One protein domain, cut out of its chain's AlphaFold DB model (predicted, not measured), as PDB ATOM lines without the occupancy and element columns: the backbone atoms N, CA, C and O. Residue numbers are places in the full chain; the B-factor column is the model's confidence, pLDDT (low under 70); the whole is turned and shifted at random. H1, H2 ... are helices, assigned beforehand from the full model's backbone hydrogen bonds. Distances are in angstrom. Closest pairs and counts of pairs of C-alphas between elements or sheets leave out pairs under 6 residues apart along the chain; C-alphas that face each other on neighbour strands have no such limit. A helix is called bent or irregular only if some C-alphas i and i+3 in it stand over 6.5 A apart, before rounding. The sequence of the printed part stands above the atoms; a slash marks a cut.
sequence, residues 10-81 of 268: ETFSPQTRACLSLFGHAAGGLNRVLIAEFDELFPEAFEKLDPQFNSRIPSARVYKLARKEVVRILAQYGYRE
ATOM      1  N   GLU A  10     136.450  82.768  92.566       83.12
ATOM      2  CA  GLU A  10     137.701  82.085  92.904       83.12
ATOM      3  C   GLU A  10     138.620  81.844  91.697       83.12
ATOM      4  O   GLU A  10     139.841  81.804  91.869       83.12
ATOM      5  N   THR A  11     138.066  81.743  90.485       85.94
ATOM      6  CA  THR A  11     138.829  81.543  89.240       85.94
ATOM      7  C   THR A  11     139.387  82.858  88.694       85.94
ATOM      8  O   THR A  11     140.277  82.857  87.839       85.94
ATOM      9  N   PHE A  12     138.920  83.999  89.210       87.75
ATOM     10  CA  PHE A  12     139.395  85.306  88.784       87.75
ATOM     11  C   PHE A  12     140.871  85.523  89.113       87.75
ATOM     12  O   PHE A  12     141.417  85.073  90.131       87.75
ATOM     13  N   SER A  13     141.516  86.328  88.262       89.12
ATOM     14  CA  SER A  13     142.905  86.723  88.466       89.12
ATOM     15  C   SER A  13     143.105  87.349  89.859       89.12
ATOM     16  O   SER A  13     142.192  88.002  90.382       89.12
ATOM     17  N   PRO A  14     144.299  87.225  90.469       90.75
ATOM     18  CA  PRO A  14     144.584  87.860  91.757       90.75
ATOM     19  C   PRO A  14     144.293  89.368  91.764       90.75
ATOM     20  O   PRO A  14     143.820  89.906  92.760       90.75
ATOM     21  N   GLN A  15     144.522  90.043  90.635       88.69
ATOM     22  CA  GLN A  15     144.260  91.474  90.471       88.69
ATOM     23  C   GLN A  15     142.758  91.779  90.485       88.69
ATOM     24  O   GLN A  15     142.315  92.696  91.175       88.69
ATOM     25  N   THR A  16     141.963  90.986  89.767       88.75
ATOM     26  CA  THR A  16     140.501  91.107  89.719       88.75
ATOM     27  C   THR A  16     139.886  90.843  91.097       88.75
ATOM     28  O   THR A  16     139.061  91.628  91.567       88.75
ATOM     29  N   ARG A  17     140.358  89.806  91.805       91.25
ATOM     30  CA  ARG A  17     139.948  89.528  93.190       91.25
ATOM     31  C   ARG A  17     140.329  90.658  94.141       91.25
ATOM     32  O   ARG A  17     139.508  91.051  94.959       91.25
ATOM     33  N   ALA A  18     141.523  91.239  94.005       91.69
ATOM     34  CA  ALA A  18     141.925  92.400  94.800       91.69
ATOM     35  C   ALA A  18     141.008  93.617  94.565       91.69
ATOM     36  O   ALA A  18     140.669  94.319  95.517       91.69
ATOM     37  N   CYS A  19     140.561  93.841  93.324       93.12
ATOM     38  CA  CYS A  19     139.610  94.908  93.004       93.12
ATOM     39  C   CYS A  19     138.245  94.679  93.666       93.12
ATOM     40  O   CYS A  19     137.704  95.614  94.247       93.12
ATOM     41  N   LEU A  20     137.712  93.452  93.641       92.75
ATOM     42  CA  LEU A  20     136.477  93.100  94.356       92.75
ATOM     43  C   LEU A  20     136.643  93.281  95.872       92.75
ATOM     44  O   LEU A  20     135.839  93.959  96.512       92.75
ATOM     45  N   SER A  21     137.723  92.738  96.436       92.31
ATOM     46  CA  SER A  21     138.023  92.823  97.867       92.31
ATOM     47  C   SER A  21     138.160  94.257  98.369       92.31
ATOM     48  O   SER A  21     137.824  94.506  99.521       92.31
ATOM     49  N   LEU A  22     138.594  95.210  97.536       94.69
ATOM     50  CA  LEU A  22     138.619  96.628  97.903       94.69
ATOM     51  C   LEU A  22     137.216  97.139  98.274       94.69
ATOM     52  O   LEU A  22     137.041  97.754  99.325       94.69
ATOM     53  N   PHE A  23     136.211  96.854  97.441       94.12
ATOM     54  CA  PHE A  23     134.826  97.266  97.698       94.12
ATOM     55  C   PHE A  23     134.198  96.469  98.837       94.12
ATOM     56  O   PHE A  23     133.520  97.044  99.687       94.12
ATOM     57  N   GLY A  24     134.497  95.169  98.909       92.12
ATOM     58  CA  GLY A  24     134.118  94.341 100.049       92.12
ATOM     59  C   GLY A  24     134.670  94.901 101.361       92.12
ATOM     60  O   GLY A  24     133.926  95.054 102.321       92.12
ATOM     61  N   HIS A  25     135.944  95.286 101.409       92.44
ATOM     62  CA  HIS A  25     136.559  95.879 102.596       92.44
ATOM     63  C   HIS A  25     135.905  97.213 102.973       92.44
ATOM     64  O   HIS A  25     135.560  97.420 104.138       92.44
ATOM     65  N   ALA A  26     135.664  98.091 101.993       92.06
ATOM     66  CA  ALA A  26     134.991  99.364 102.228       92.06
ATOM     67  C   ALA A  26     133.584  99.168 102.831       92.06
ATOM     68  O   ALA A  26     133.264  99.812 103.834       92.06
ATOM     69  N   ALA A  27     132.796  98.227 102.301       91.44
ATOM     70  CA  ALA A  27     131.432  97.920 102.747       91.44
ATOM     71  C   ALA A  27     131.340  96.971 103.964       91.44
ATOM     72  O   ALA A  27     130.253  96.729 104.494       91.44
ATOM     73  N   GLY A  28     132.465  96.426 104.438       90.44
ATOM     74  CA  GLY A  28     132.490  95.444 105.529       90.44
ATOM     75  C   GLY A  28     132.040  94.030 105.130       90.44
ATOM     76  O   GLY A  28     131.578  93.277 105.983       90.44
ATOM     77  N   GLY A  29     132.149  93.681 103.850       91.44
ATOM     78  CA  GLY A  29     131.911  92.354 103.278       91.44
ATOM     79  C   GLY A  29     131.385  92.427 101.841       91.44
ATOM     80  O   GLY A  29     130.603  93.313 101.507       91.44
ATOM     81  N   LEU A  30     131.772  91.479 100.979       90.12
ATOM     82  CA  LEU A  30     131.209  91.368  99.618       90.12
ATOM     83  C   LEU A  30     129.714  91.012  99.631       90.12
ATOM     84  O   LEU A  30     128.959  91.472  98.781       90.12
ATOM     85  N   ASN A  31     129.278  90.267 100.647       91.75
ATOM     86  CA  ASN A  31     127.882  89.916 100.917       91.75
ATOM     87  C   ASN A  31     127.034  91.090 101.446       91.75
ATOM     88  O   ASN A  31     125.888  90.894 101.833       91.75
ATOM     89  N   ARG A  32     127.605  92.297 101.525       90.56
ATOM     90  CA  ARG A  32     126.901  93.530 101.911       90.56
ATOM     91  C   ARG A  32     126.737  94.508 100.758       90.56
ATOM     92  O   ARG A  32     126.068  95.518 100.920       90.56
ATOM     93  N   VAL A  33     127.334  94.215  99.605       91.31
ATOM     94  CA  VAL A  33     127.220  95.052  98.414       91.31
ATOM     95  C   VAL A  33     126.219  94.401  97.478       91.31
ATOM     96  O   VAL A  33     126.545  93.426  96.796       91.31
ATOM     97  N   LEU A  34     124.992  94.916  97.470       92.56
ATOM     98  CA  LEU A  34     123.996  94.525  96.481       92.56
ATOM     99  C   LEU A  34     124.461  94.983  95.100       92.56
ATOM    100  O   LEU A  34     124.862  96.131  94.917       92.56
ATOM    101  N   ILE A  35     124.399  94.086  94.114       91.69
ATOM    102  CA  ILE A  35     124.846  94.400  92.751       91.69
ATOM    103  C   ILE A  35     124.033  95.564  92.161       91.69
ATOM    104  O   ILE A  35     124.603  96.444  91.522       91.69
ATOM    105  N   ALA A  36     122.724  95.598  92.430       90.25
ATOM    106  CA  ALA A  36     121.820  96.649  91.961       90.25
ATOM    107  C   ALA A  36     122.143  98.039  92.543       90.25
ATOM    108  O   ALA A  36     121.904  99.044  91.887       90.25
ATOM    109  N   GLU A  37     122.730  98.094  93.739       92.81
ATOM    110  CA  GLU A  37     123.061  99.337  94.451       92.81
ATOM    111  C   GLU A  37     124.525  99.747  94.237       92.81
ATOM    112  O   GLU A  37     124.996 100.734  94.801       92.81
ATOM    113  N   PHE A  38     125.286  98.999  93.427       93.00
ATOM    114  CA  PHE A  38     126.724  99.214  93.283       93.00
ATOM    115  C   PHE A  38     127.064 100.634  92.810       93.00
ATOM    116  O   PHE A  38     128.009 101.234  93.316       93.00
ATOM    117  N   ASP A  39     126.309 101.184  91.855       90.69
ATOM    118  CA  ASP A  39     126.548 102.539  91.345       90.69
ATOM    119  C   ASP A  39     126.176 103.638  92.351       90.69
ATOM    120  O   ASP A  39     126.786 104.707  92.320       90.69
ATOM    121  N   GLU A  40     125.221 103.371  93.242       91.00
ATOM    122  CA  GLU A  40     124.811 104.290  94.308       91.00
ATOM    123  C   GLU A  40     125.839 104.296  95.444       91.00
ATOM    124  O   GLU A  40     126.289 105.358  95.872       91.00
ATOM    125  N   LEU A  41     126.274 103.108  95.878       91.81
ATOM    126  CA  LEU A  41     127.291 102.936  96.919       91.81
ATOM    127  C   LEU A  41     128.683 103.383  96.450       91.81
ATOM    128  O   LEU A  41     129.463 103.929  97.232       91.81
ATOM    129  N   PHE A  42     128.998 103.156  95.174       94.00
ATOM    130  CA  PHE A  42     130.295 103.445  94.567       94.00
ATOM    131  C   PHE A  42     130.114 104.250  93.265       94.00
ATOM    132  O   PHE A  42     130.233 103.708  92.154       94.00
ATOM    133  N   PRO A  43     129.875 105.574  93.361       93.00
ATOM    134  CA  PRO A  43     129.626 106.435  92.205       93.00
ATOM    135  C   PRO A  43     130.845 106.572  91.286       93.00
ATOM    136  O   PRO A  43     131.986 106.346  91.678       93.00
ATOM    137  N   GLU A  44     130.637 106.951  90.026       90.06
ATOM    138  CA  GLU A  44     131.736 107.062  89.052       90.06
ATOM    139  C   GLU A  44     132.804 108.091  89.458       90.06
ATOM    140  O   GLU A  44     134.006 107.829  89.352       90.06
ATOM    141  N   ALA A  45     132.362 109.241  89.970       90.06
ATOM    142  CA  ALA A  45     133.236 110.264  90.525       90.06
ATOM    143  C   ALA A  45     133.626 109.894  91.961       90.06
ATOM    144  O   ALA A  45     132.762 109.737  92.822       90.06
ATOM    145  N   PHE A  46     134.930 109.795  92.223       91.50
ATOM    146  CA  PHE A  46     135.458 109.463  93.551       91.50
ATOM    147  C   PHE A  46     135.067 110.512  94.598       91.50
ATOM    148  O   PHE A  46     134.842 110.194  95.757       91.50
ATOM    149  N   GLU A  47     134.925 111.761  94.169       90.38
ATOM    150  CA  GLU A  47     134.562 112.912  94.989       90.38
ATOM    151  C   GLU A  47     133.121 112.834  95.518       90.38
ATOM    152  O   GLU A  47     132.782 113.526  96.472       90.38
ATOM    153  N   LYS A  48     132.274 111.996  94.902       91.62
ATOM    154  CA  LYS A  48     130.887 111.753  95.325       91.62
ATOM    155  C   LYS A  48     130.750 110.562  96.275       91.62
ATOM    156  O   LYS A  48     129.642 110.275  96.714       91.62
ATOM    157  N   LEU A  49     131.838 109.839  96.535       92.19
ATOM    158  CA  LEU A  49     131.820 108.669  97.398       92.19
ATOM    159  C   LEU A  49     131.530 109.080  98.845       92.19
ATOM    160  O   LEU A  49     132.088 110.068  99.329       92.19
ATOM    161  N   ASP A  50     130.711 108.289  99.542       89.88
ATOM    162  CA  ASP A  50     130.449 108.497 100.966       89.88
ATOM    163  C   ASP A  50     131.781 108.605 101.747       89.88
ATOM    164  O   ASP A  50     132.664 107.748 101.575       89.88
ATOM    165  N   PRO A  51     131.967 109.632 102.601       88.75
ATOM    166  CA  PRO A  51     133.172 109.798 103.412       88.75
ATOM    167  C   PRO A  51     133.581 108.541 104.197       88.75
ATOM    168  O   PRO A  51     134.778 108.274 104.366       88.75
ATOM    169  N   GLN A  52     132.609 107.733 104.633       86.31
ATOM    170  CA  GLN A  52     132.841 106.472 105.330       86.31
ATOM    171  C   GLN A  52     133.591 105.461 104.453       86.31
ATOM    172  O   GLN A  52     134.499 104.783 104.940       86.31
ATOM    173  N   PHE A  53     133.270 105.381 103.160       87.06
ATOM    174  CA  PHE A  53     133.978 104.526 102.208       87.06
ATOM    175  C   PHE A  53     135.281 105.164 101.728       87.06
ATOM    176  O   PHE A  53     136.282 104.464 101.579       87.06
ATOM    177  N   ASN A  54     135.300 106.487 101.545       84.94
ATOM    178  CA  ASN A  54     136.474 107.235 101.096       84.94
ATOM    179  C   ASN A  54     137.688 107.006 102.016       84.94
ATOM    180  O   ASN A  54     138.774 106.681 101.543       84.94
ATOM    181  N   SER A  55     137.482 107.035 103.339       86.19
ATOM    182  CA  SER A  55     138.547 106.778 104.326       86.19
ATOM    183  C   SER A  55     139.170 105.371 104.257       86.19
ATOM    184  O   SER A  55     140.267 105.158 104.770       86.19
ATOM    185  N   ARG A  56     138.488 104.411 103.620       89.69
ATOM    186  CA  ARG A  56     138.911 103.006 103.498       89.69
ATOM    187  C   ARG A  56     139.544 102.681 102.146       89.69
ATOM    188  O   ARG A  56     139.988 101.553 101.938       89.69
ATOM    189  N   ILE A  57     139.577 103.639 101.219       90.94
ATOM    190  CA  ILE A  57     140.084 103.439  99.862       90.94
ATOM    191  C   ILE A  57     141.398 104.214  99.693       90.94
ATOM    192  O   ILE A  57     141.416 105.425  99.886       90.94
ATOM    193  N   PRO A  58     142.510 103.562  99.286       89.38
ATOM    194  CA  PRO A  58     143.838 104.182  99.344       89.38
ATOM    195  C   PRO A  58     144.011 105.458  98.514       89.38
ATOM    196  O   PRO A  58     144.815 106.318  98.859       89.38
ATOM    197  N   SER A  59     143.336 105.558  97.365       92.44
ATOM    198  CA  SER A  59     143.389 106.747  96.510       92.44
ATOM    199  C   SER A  59     142.297 106.744  95.443       92.44
ATOM    200  O   SER A  59     141.829 105.684  95.015       92.44
ATOM    201  N   ALA A  60     142.006 107.928  94.895       91.88
ATOM    202  CA  ALA A  60     141.129 108.103  93.737       91.88
ATOM    203  C   ALA A  60     141.573 107.279  92.512       91.88
ATOM    204  O   ALA A  60     140.747 106.796  91.739       91.88
ATOM    205  N   ARG A  61     142.888 107.092  92.317       92.81
ATOM    206  CA  ARG A  61     143.424 106.286  91.210       92.81
ATOM    207  C   ARG A  61     143.104 104.805  91.393       92.81
ATOM    208  O   ARG A  61     142.640 104.168  90.450       92.81
ATOM    209  N   VAL A  62     143.355 104.269  92.589       92.69
ATOM    210  CA  VAL A  62     143.057 102.868  92.929       92.69
ATOM    211  C   VAL A  62     141.557 102.615  92.825       92.69
ATOM    212  O   VAL A  62     141.154 101.636  92.205       92.69
ATOM    213  N   TYR A  63     140.741 103.549  93.320       94.44
ATOM    214  CA  TYR A  63     139.291 103.515  93.169       94.44
ATOM    215  C   TYR A  63     138.856 103.391  91.709       94.44
ATOM    216  O   TYR A  63     138.152 102.450  91.353       94.44
ATOM    217  N   LYS A  64     139.307 104.306  90.840       93.12
ATOM    218  CA  LYS A  64     138.921 104.324  89.421       93.12
ATOM    219  C   LYS A  64     139.296 103.022  88.709       93.12
ATOM    220  O   LYS A  64     138.511 102.515  87.911       93.12
ATOM    221  N   LEU A  65     140.474 102.470  89.007       91.25
ATOM    222  CA  LEU A  65     140.926 101.196  88.440       91.25
ATOM    223  C   LEU A  65     140.078 100.020  88.930       91.25
ATOM    224  O   LEU A  65     139.564  99.265  88.107       91.25
ATOM    225  N   ALA A  66     139.893  99.895  90.245       93.81
ATOM    226  CA  ALA A  66     139.113  98.811  90.828       93.81
ATOM    227  C   ALA A  66     137.647  98.879  90.390       93.81
ATOM    228  O   ALA A  66     137.068  97.864  90.014       93.81
ATOM    229  N   ARG A  67     137.058 100.081  90.362       93.69
ATOM    230  CA  ARG A  67     135.676 100.296  89.926       93.69
ATOM    231  C   ARG A  67     135.500  99.862  88.484       93.69
ATOM    232  O   ARG A  67     134.582  99.114  88.185       93.69
ATOM    233  N   LYS A  68     136.403 100.282  87.594       90.25
ATOM    234  CA  LYS A  68     136.386  99.868  86.186       90.25
ATOM    235  C   LYS A  68     136.420  98.344  86.043       90.25
ATOM    236  O   LYS A  68     135.707  97.803  85.204       90.25
ATOM    237  N   GLU A  69     137.232  97.671  86.851       90.94
ATOM    238  CA  GLU A  69     137.333  96.213  86.854       90.94
ATOM    239  C   GLU A  69     136.032  95.550  87.325       90.94
ATOM    240  O   GLU A  69     135.511  94.682  86.632       90.94
ATOM    241  N   VAL A  70     135.450  95.995  88.444       90.94
ATOM    242  CA  VAL A  70     134.184  95.436  88.951       90.94
ATOM    243  C   VAL A  70     133.037  95.696  87.983       90.94
ATOM    244  O   VAL A  70     132.289  94.780  87.669       90.94
ATOM    245  N   VAL A  71     132.940  96.900  87.419       89.88
ATOM    246  CA  VAL A  71     131.944  97.225  86.387       89.88
ATOM    247  C   VAL A  71     132.080  96.323  85.162       89.88
ATOM    248  O   VAL A  71     131.064  95.924  84.596       89.88
ATOM    249  N   ARG A  72     133.309  95.959  84.769       85.44
ATOM    250  CA  ARG A  72     133.534  94.982  83.697       85.44
ATOM    251  C   ARG A  72     132.984  93.607  84.065       85.44
ATOM    252  O   ARG A  72     132.307  93.013  83.240       85.44
ATOM    253  N   ILE A  73     133.252  93.116  85.275       88.25
ATOM    254  CA  ILE A  73     132.732  91.821  85.744       88.25
ATOM    255  C   ILE A  73     131.200  91.850  85.762       88.25
ATOM    256  O   ILE A  73     130.557  90.950  85.237       88.25
ATOM    257  N   LEU A  74     130.604  92.913  86.308       88.69
ATOM    258  CA  LEU A  74     129.149  93.058  86.348       88.69
ATOM    259  C   LEU A  74     128.539  93.060  84.943       88.69
ATOM    260  O   LEU A  74     127.503  92.440  84.734       88.69
ATOM    261  N   ALA A  75     129.193  93.705  83.975       85.06
ATOM    262  CA  ALA A  75     128.774  93.645  82.579       85.06
ATOM    263  C   ALA A  75     128.938  92.242  81.974       85.06
ATOM    264  O   ALA A  75     128.041  91.767  81.283       85.06
ATOM    265  N   GLN A  76     130.049  91.567  82.271       82.25
ATOM    266  CA  GLN A  76     130.352  90.220  81.790       82.25
ATOM    267  C   GLN A  76     129.316  89.180  82.215       82.25
ATOM    268  O   GLN A  76     128.946  88.331  81.412       82.25
ATOM    269  N   TYR A  77     128.820  89.269  83.447       83.75
ATOM    270  CA  TYR A  77     127.782  88.371  83.960       83.75
ATOM    271  C   TYR A  77     126.353  88.893  83.727       83.75
ATOM    272  O   TYR A  77     125.400  88.345  84.273       83.75
ATOM    273  N   GLY A  78     126.182  89.951  82.924       81.44
ATOM    274  CA  GLY A  78     124.866  90.489  82.564       81.44
ATOM    275  C   GLY A  78     124.146  91.237  83.689       81.44
ATOM    276  O   GLY A  78     122.975  91.574  83.551       81.44
ATOM    277  N   TYR A  79     124.827  91.540  84.794       85.12
ATOM    278  CA  TYR A  79     124.252  92.304  85.902       85.12
ATOM    279  C   TYR A  79     124.226  93.813  85.662       85.12
ATOM    280  O   TYR A  79     123.616  94.555  86.430       85.12
ATOM    281  N   ARG A  80     124.913  94.282  84.618       82.50
ATOM    282  CA  ARG A  80     124.935  95.686  84.223       82.50
ATOM    283  C   ARG A  80     124.980  95.822  82.712       82.50
ATOM    284  O   ARG A  80     125.832  95.230  82.055       82.50
ATOM    285  N   GLU A  81     124.147  96.703  82.170       79.25
ATOM    286  CA  GLU A  81     124.255  97.078  80.765       79.25
ATOM    287  C   GLU A  81     125.539  97.878  80.517       79.25
ATOM    288  O   GLU A  81     125.706  99.012  80.970       79.25
TER     289      GLU A  81
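This is residues 10 to 81 of the 268 residues of an uncharacterized protein of Halocynthiibacter arcticus (UniProt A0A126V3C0). Two helices, H4 and H1, cross as an X at a wide angle, each meeting the other near its middle, and two shorter helices complete a rounded body around them. H2 lies over the opening between the last ends of H1 and H4, and the small H3 sits by the last end of H1. The printed part has 72 residues with four named helices, in the order H1, H2, H3, H4, and no named strand; the class is all helix. The whole is compact, with a radius of gyration of the C-alphas of 11.4 A, and the C-alphas span 30 by 25 by 22 A.

H4, residues 60 to 76, is the longest helix. It touches H1, residues 14 to 27, with residues 65 to 70 alone, and H1 touches it with residues 16 to 22 alone. Their closest C-alphas, those of Cys 19 and Ala 66, are 4.5 A apart, and their lines are about perpendicular, at 74 degrees. H2, residues 35 to 41, is close to H4 but not clearly touching: the closest C-alphas, those of Ile 35 and Leu 74, are 7.8 A apart. H2 and H4 run opposite ways at a shallow tilt of 23 degrees, though the line of H2 is a rough one. H3, residues 51 to 54, is close to H1 but not clearly touching, and the closest C-alphas, those of Ala 26 and Phe 53, are 5.3 A apart. H1 and H2 are apart, as are H2 and H3, and H3 and H4. Every O i to N i+4 pair of H4 is within hydrogen-bond range, as are 9 of 10 in H1 but 1 of 3 in H2, where 2 of 4 O i to N i+3 pairs are within range; H3 is too short for an O i to N i+4 pair.

H4 runs 24.1 A from C-alpha 60 at (141.129, 108.103, 93.737) to C-alpha 76 at (130.352, 90.220, 81.790). H1 runs 19.9 A from Pro 14, whose C-alpha is at (144.584, 87.860, 91.757), to Ala 27. H2 runs 9.8 A from Ile 35 to Leu 41 and is irregular: C-alphas 36 and 39 are 7.6 A apart. H3 runs 4.8 A from Pro 51 to Asn 54.

The two C-alphas farthest apart, those of Thr 11 and Glu 47, are 32.2 A apart. The printed part has no cut from residue 10 to residue 81. The link from H3 to H4 is tight; those from H1 to H2 and from H2 to H3 are short, and no link is long. The mean pLDDT of the printed part is 90.0, and no printed residue is under 70.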